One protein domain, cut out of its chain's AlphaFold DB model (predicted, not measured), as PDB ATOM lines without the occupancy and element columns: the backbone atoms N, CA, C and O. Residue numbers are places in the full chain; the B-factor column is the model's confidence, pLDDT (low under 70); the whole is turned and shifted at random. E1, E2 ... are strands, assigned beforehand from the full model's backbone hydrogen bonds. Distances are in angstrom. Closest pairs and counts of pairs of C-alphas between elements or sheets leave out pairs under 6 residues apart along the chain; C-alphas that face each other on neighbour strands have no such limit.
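Overview. This is residues 208 to 256 of the 267 residues of the protein "Protein kinase domain-containing protein" of Cylindrospermopsis raciborskii S05 (UniProt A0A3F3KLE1). This is a small, flat structure of two layers set loosely face to face: the hairpin of E1 and E2 lies over one face of a three-stranded antiparallel sheet, E3 E4 E5, and residues 243 to 248 of the long loop between E4 and E5 stick out. The 49 printed residues have five named strands, E1 to E5 in chain order, and no named helix; the class is all strand. The whole is only just loose, close to compact, with a radius of gyration of the C-alphas of 11.7 A and spans of 34 by 24 by 12 A.

Arrangement. E3, residues 224 to 231, E4, residues 234 to 240, and E5, residues 252 to 255, form a meander, each strand the antiparallel neighbour of the one before. E3 and E4 are a hairpin at 157 degrees, with N 225 and O 239 2.8 A apart, within hydrogen-bond range. E4 and E5 are a hairpin at 170 degrees, with N 235 and O 254 within hydrogen-bond range at 2.9 A. E1, residues 208 to 213, and E2, residues 216 to 221, form the other hairpin, antiparallel at 155 degrees, with N 211 and O 218 within hydrogen-bond range at 2.8 A. E1 and E3 are near each other, with 5 pairs of C-alphas within 10 A. E2 and E3 meet only through their link. E1 and E4 are only just apart, their closest C-alphas 8.4 A from each other.

Along the chain. E3, the longest strand, measures 21.3 A from first to last C-alpha, E4 17.7 A, E1 17.2 A, E2 16.7 A and E5 9.8 A. E1 begins at C-alpha 208, (178.220, 254.113, 264.575), and E5 ends at C-alpha 255, (173.248, 272.619, 276.123).

Size, cuts and confidence. The two C-alphas farthest apart, of Asn 215 and Lys 246, are 35.9 A from each other. The printed part has no cut. The link from E4 to E5, 11 residues, is long; the other three are tight. Mean pLDDT of the printed part is 70.5, and 22 residues are under 70, among them 242 to 253.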
ATOM      1  N   ASN A 208     177.533 255.299 264.053       82.81
ATOM      2  CA  ASN A 208     178.220 254.113 264.575       82.81
ATOM      3  C   ASN A 208     178.899 254.337 265.936       82.81
ATOM      4  O   ASN A 208     179.516 253.414 266.467       82.81
ATOM      5  N   LYS A 209     178.779 255.533 266.520       84.19
ATOM      6  CA  LYS A 209     179.303 255.867 267.848       84.19
ATOM      7  C   LYS A 209     178.200 256.372 268.776       84.19
ATOM      8  O   LYS A 209     177.149 256.819 268.321       84.19
ATOM      9  N   LYS A 210     178.449 256.300 270.088       85.81
ATOM     10  CA  LYS A 210     177.517 256.722 271.144       85.81
ATOM     11  C   LYS A 210     178.225 257.563 272.205       85.81
ATOM     12  O   LYS A 210     179.334 257.225 272.613       85.81
ATOM     13  N   TYR A 211     177.590 258.656 272.615       79.75
ATOM     14  CA  TYR A 211     177.948 259.462 273.782       79.75
ATOM     15  C   TYR A 211     176.907 259.216 274.875       79.75
ATOM     16  O   TYR A 211     175.711 259.214 274.580       79.75
ATOM     17  N   THR A 212     177.355 259.018 276.113       79.94
ATOM     18  CA  THR A 212     176.476 258.779 277.261       79.94
ATOM     19  C   THR A 212     176.979 259.565 278.458       79.94
ATOM     20  O   THR A 212     178.094 259.333 278.918       79.94
ATOM     21  N   ASP A 213     176.150 260.477 278.958       77.12
ATOM     22  CA  ASP A 213     176.410 261.237 280.180       77.12
ATOM     23  C   ASP A 213     175.088 261.736 280.781       77.12
ATOM     24  O   ASP A 213     174.162 262.061 280.038       77.12
ATOM     25  N   ASN A 214     174.980 261.782 282.112       65.00
ATOM     26  CA  ASN A 214     173.823 262.332 282.838       65.00
ATOM     27  C   ASN A 214     172.438 261.878 282.305       65.00
ATOM     28  O   ASN A 214     171.522 262.685 282.161       65.00
ATOM     29  N   ASN A 215     172.284 260.577 282.012       69.12
ATOM     30  CA  ASN A 215     171.087 259.942 281.421       69.12
ATOM     31  C   ASN A 215     170.716 260.380 279.987       69.12
ATOM     32  O   ASN A 215     169.623 260.067 279.514       69.12
ATOM     33  N   ILE A 216     171.610 261.060 279.271       69.31
ATOM     34  CA  ILE A 216     171.439 261.419 277.862       69.31
ATOM     35  C   ILE A 216     172.309 260.487 277.012       69.31
ATOM     36  O   ILE A 216     173.516 260.389 277.229       69.31
ATOM     37  N   GLU A 217     171.701 259.819 276.030       78.88
ATOM     38  CA  GLU A 217     172.399 258.987 275.045       78.88
ATOM     39  C   GLU A 217     172.262 259.603 273.647       78.88
ATOM     40  O   GLU A 217     171.152 259.818 273.159       78.88
ATOM     41  N   ILE A 218     173.391 259.894 272.996       79.62
ATOM     42  CA  ILE A 218     173.437 260.523 271.669       79.62
ATOM     43  C   ILE A 218     174.229 259.628 270.719       79.62
ATOM     44  O   ILE A 218     175.412 259.370 270.943       79.62
ATOM     45  N   ALA A 219     173.591 259.173 269.640       84.25
ATOM     46  CA  ALA A 219     174.264 258.464 268.556       84.25
ATOM     47  C   ALA A 219     174.861 259.464 267.551       84.25
ATOM     48  O   ALA A 219     174.184 260.406 267.141       84.25
ATOM     49  N   TYR A 220     176.112 259.258 267.142       82.62
ATOM     50  CA  TYR A 220     176.829 260.127 266.202       82.62
ATOM     51  C   TYR A 220     177.708 259.314 265.234       82.62
ATOM     52  O   TYR A 220     177.961 258.126 265.445       82.62
ATOM     53  N   SER A 221     178.137 259.940 264.136       83.12
ATOM     54  CA  SER A 221     178.957 259.310 263.089       83.12
ATOM     55  C   SER A 221     180.455 259.338 263.424       83.12
ATOM     56  O   SER A 221     180.938 260.254 264.085       83.12
ATOM     57  N   ASP A 222     181.223 258.367 262.933       84.00
ATOM     58  CA  ASP A 222     182.685 258.306 263.054       84.00
ATOM     59  C   ASP A 222     183.451 259.452 262.382       84.00
ATOM     60  O   ASP A 222     184.614 259.678 262.744       84.00
ATOM     61  N   GLN A 223     182.793 260.185 261.479       79.62
ATOM     62  CA  GLN A 223     183.280 261.424 260.861       79.62
ATOM     63  C   GLN A 223     183.319 262.602 261.842       79.62
ATOM     64  O   GLN A 223     183.833 263.666 261.505       79.62
ATOM     65  N   TRP A 224     182.801 262.411 263.055       79.25
ATOM     66  CA  TRP A 224     182.802 263.395 264.125       79.25
ATOM     67  C   TRP A 224     183.608 262.880 265.322       79.25
ATOM     68  O   TRP A 224     183.611 261.685 265.653       79.25
ATOM     69  N   ASP A 225     184.296 263.808 265.970       83.81
ATOM     70  CA  ASP A 225     184.827 263.665 267.319       83.81
ATOM     71  C   ASP A 225     183.985 264.504 268.285       83.81
ATOM     72  O   ASP A 225     183.197 265.355 267.871       83.81
ATOM     73  N   TYR A 226     184.132 264.254 269.584       85.12
ATOM     74  CA  TYR A 226     183.462 265.043 270.609       85.12
ATOM     75  C   TYR A 226     184.443 265.476 271.692       85.12
ATOM     76  O   TYR A 226     185.438 264.799 271.967       85.12
ATOM     77  N   LYS A 227     184.136 266.603 272.326       83.06
ATOM     78  CA  LYS A 227     184.852 267.118 273.486       83.06
ATOM     79  C   LYS A 227     183.852 267.373 274.621       83.06
ATOM     80  O   LYS A 227     182.930 268.168 274.426       83.06
ATOM     81  N   PRO A 228     184.015 266.728 275.792       78.38
ATOM     82  CA  PRO A 228     183.242 267.072 276.981       78.38
ATOM     83  C   PRO A 228     183.484 268.536 277.352       78.38
ATOM     84  O   PRO A 228     184.630 269.000 277.330       78.38
ATOM     85  N   GLN A 229     182.421 269.262 277.678       75.12
ATOM     86  CA  GLN A 229     182.503 270.643 278.145       75.12
ATOM     87  C   GLN A 229     182.132 270.672 279.633       75.12
ATOM     88  O   GLN A 229     181.223 269.979 280.070       75.12
ATOM     89  N   SER A 230     182.901 271.416 280.433       53.44
ATOM     90  CA  SER A 230     182.807 271.395 281.904       53.44
ATOM     91  C   SER A 230     182.133 272.651 282.469       53.44
ATOM     92  O   SER A 230     182.506 273.122 283.542       53.44
ATOM     93  N   PHE A 231     181.175 273.219 281.741       51.72
ATOM     94  CA  PHE A 231     180.417 274.383 282.195       51.72
ATOM     95  C   PHE A 231     178.938 274.028 282.286       51.72
ATOM     96  O   PHE A 231     178.424 273.356 281.396       51.72
ATOM     97  N   ASP A 232     178.262 274.535 283.319       57.09
ATOM     98  CA  ASP A 232     176.900 274.162 283.739       57.09
ATOM     99  C   ASP A 232     175.838 274.169 282.623       57.09
ATOM    100  O   ASP A 232     174.803 273.517 282.734       57.09
ATOM    101  N   THR A 233     176.094 274.882 281.523       58.16
ATOM    102  CA  THR A 233     175.178 275.014 280.387       58.16
ATOM    103  C   THR A 233     175.567 274.208 279.154       58.16
ATOM    104  O   THR A 233     174.680 273.915 278.364       58.16
ATOM    105  N   HIS A 234     176.832 273.827 278.952       62.59
ATOM    106  CA  HIS A 234     177.298 273.143 277.736       62.59
ATOM    107  C   HIS A 234     177.784 271.739 278.088       62.59
ATOM    108  O   HIS A 234     178.805 271.591 278.750       62.59
ATOM    109  N   LEU A 235     177.067 270.716 277.621       71.00
ATOM    110  CA  LEU A 235     177.340 269.317 277.958       71.00
ATOM    111  C   LEU A 235     178.458 268.733 277.086       71.00
ATOM    112  O   LEU A 235     179.415 268.137 277.576       71.00
ATOM    113  N   VAL A 236     178.348 268.900 275.767       80.38
ATOM    114  CA  VAL A 236     179.281 268.296 274.809       80.38
ATOM    115  C   VAL A 236     179.346 269.108 273.514       80.38
ATOM    116  O   VAL A 236     178.337 269.637 273.041       80.38
ATOM    117  N   GLU A 237     180.549 269.213 272.951       82.25
ATOM    118  CA  GLU A 237     180.829 269.816 271.644       82.25
ATOM    119  C   GLU A 237     181.175 268.709 270.642       82.25
ATOM    120  O   GLU A 237     182.116 267.950 270.878       82.25
ATOM    121  N   PHE A 238     180.452 268.626 269.524       83.06
ATOM    122  CA  PHE A 238     180.771 267.724 268.412       83.06
ATOM    123  C   PHE A 238     181.518 268.481 267.309       83.06
ATOM    124  O   PHE A 238     181.091 269.552 266.866       83.06
ATOM    125  N   ILE A 239     182.638 267.908 266.869       80.56
ATOM    126  CA  ILE A 239     183.610 268.514 265.956       80.56
ATOM    127  C   ILE A 239     183.783 267.590 264.739       80.56
ATOM    128  O   ILE A 239     184.118 266.418 264.919       80.56
ATOM    129  N   PRO A 240     183.583 268.071 263.502       81.00
ATOM    130  CA  PRO A 240     183.798 267.259 262.309       81.00
ATOM    131  C   PRO A 240     185.299 267.031 262.070       81.00
ATOM    132  O   PRO A 240     186.117 267.930 262.267       81.00
ATOM    133  N   LYS A 241     185.673 265.828 261.622       75.69
ATOM    134  CA  LYS A 241     187.074 265.455 261.346       75.69
ATOM    135  C   LYS A 241     187.618 266.010 260.038       75.69
ATOM    136  O   LYS A 241     188.827 266.184 259.913       75.69
ATOM    137  N   GLN A 242     186.750 266.247 259.059       66.62
ATOM    138  CA  GLN A 242     187.137 266.810 257.771       66.62
ATOM    139  C   GLN A 242     186.586 268.224 257.638       66.62
ATOM    140  O   GLN A 242     185.411 268.484 257.879       66.62
ATOM    141  N   ASN A 243     187.481 269.138 257.269       55.81
ATOM    142  CA  ASN A 243     187.190 270.545 257.041       55.81
ATOM    143  C   ASN A 243     186.593 270.688 255.630       55.81
ATOM    144  O   ASN A 243     187.246 271.177 254.706       55.81
ATOM    145  N   GLU A 244     185.391 270.151 255.424       48.72
ATOM    146  CA  GLU A 244     184.693 270.314 254.155       48.72
ATOM    147  C   GLU A 244     184.087 271.719 254.093       48.72
ATOM    148  O   GLU A 244     183.100 272.032 254.748       48.72
ATOM    149  N   SER A 245     184.716 272.541 253.249       43.06
ATOM    150  CA  SER A 245     184.378 273.922 252.894       43.06
ATOM    151  C   SER A 245     184.948 275.017 253.804       43.06
ATOM    152  O   SER A 245     184.669 275.110 254.995       43.06
ATOM    153  N   LYS A 246     185.708 275.928 253.178       47.94
ATOM    154  CA  LYS A 246     186.260 277.158 253.772       47.94
ATOM    155  C   LYS A 246     185.196 278.145 254.283       47.94
ATOM    156  O   LYS A 246     185.587 279.133 254.893       47.94
ATOM    157  N   ASP A 247     183.905 277.872 254.077       46.66
ATOM    158  CA  ASP A 247     182.819 278.814 254.377       46.66
ATOM    159  C   ASP A 247     181.813 278.362 255.444       46.66
ATOM    160  O   ASP A 247     180.903 279.124 255.758       46.66
ATOM    161  N   CYS A 248     181.952 277.183 256.062       47.22
ATOM    162  CA  CYS A 248     181.066 276.791 257.168       47.22
ATOM    163  C   CYS A 248     181.754 275.853 258.165       47.22
ATOM    164  O   CYS A 248     181.821 274.646 257.958       47.22
ATOM    165  N   THR A 249     182.180 276.389 259.309       50.06
ATOM    166  CA  THR A 249     182.537 275.575 260.479       50.06
ATOM    167  C   THR A 249     181.296 275.391 261.354       50.06
ATOM    168  O   THR A 249     181.017 276.214 262.225       50.06
ATOM    169  N   SER A 250     180.525 274.326 261.144       57.69
ATOM    170  CA  SER A 250     179.336 274.010 261.948       57.69
ATOM    171  C   SER A 250     179.690 273.086 263.117       57.69
ATOM    172  O   SER A 250     179.472 271.878 263.089       57.69
ATOM    173  N   LYS A 251     180.255 273.667 264.179       67.50
ATOM    174  CA  LYS A 251     180.333 273.002 265.489       67.50
ATOM    175  C   LYS A 251     178.925 272.851 266.060       67.50
ATOM    176  O   LYS A 251     178.144 273.800 265.999       67.50
ATOM    177  N   ILE A 252     178.616 271.694 266.638       69.25
ATOM    178  CA  ILE A 252     177.326 271.455 267.296       69.25
ATOM    179  C   ILE A 252     177.550 271.432 268.806       69.25
ATOM    180  O   ILE A 252     178.363 270.652 269.305       69.25
ATOM    181  N   PHE A 253     176.809 272.276 269.521       68.06
ATOM    182  CA  PHE A 253     176.793 272.316 270.979       68.06
ATOM    183  C   PHE A 253     175.471 271.767 271.489       68.06
ATOM    184  O   PHE A 253     174.406 272.175 271.026       68.06
ATOM    185  N   ILE A 254     175.542 270.866 272.464       73.62
ATOM    186  CA  ILE A 254     174.369 270.424 273.212       73.62
ATOM    187  C   ILE A 254     174.407 271.096 274.577       73.62
ATOM    188  O   ILE A 254     175.354 270.901 275.343       73.62
ATOM    189  N   SER A 255     173.382 271.891 274.868       60.62
ATOM    190  CA  SER A 255     173.248 272.619 276.123       60.62
ATOM    191  C   SER A 255     172.081 272.113 276.957       60.62
ATOM    192  O   SER A 255     171.032 271.754 276.420       60.62
ATOM    193  N   ARG A 256     172.245 272.135 278.281       63.16
ATOM    194  CA  ARG A 256     171.160 271.893 279.232       63.16
ATOM    195  C   ARG A 256     170.664 273.234 279.751       63.16
ATOM    196  O   ARG A 256     171.447 274.026 280.263       63.16
TER     197      ARG A 256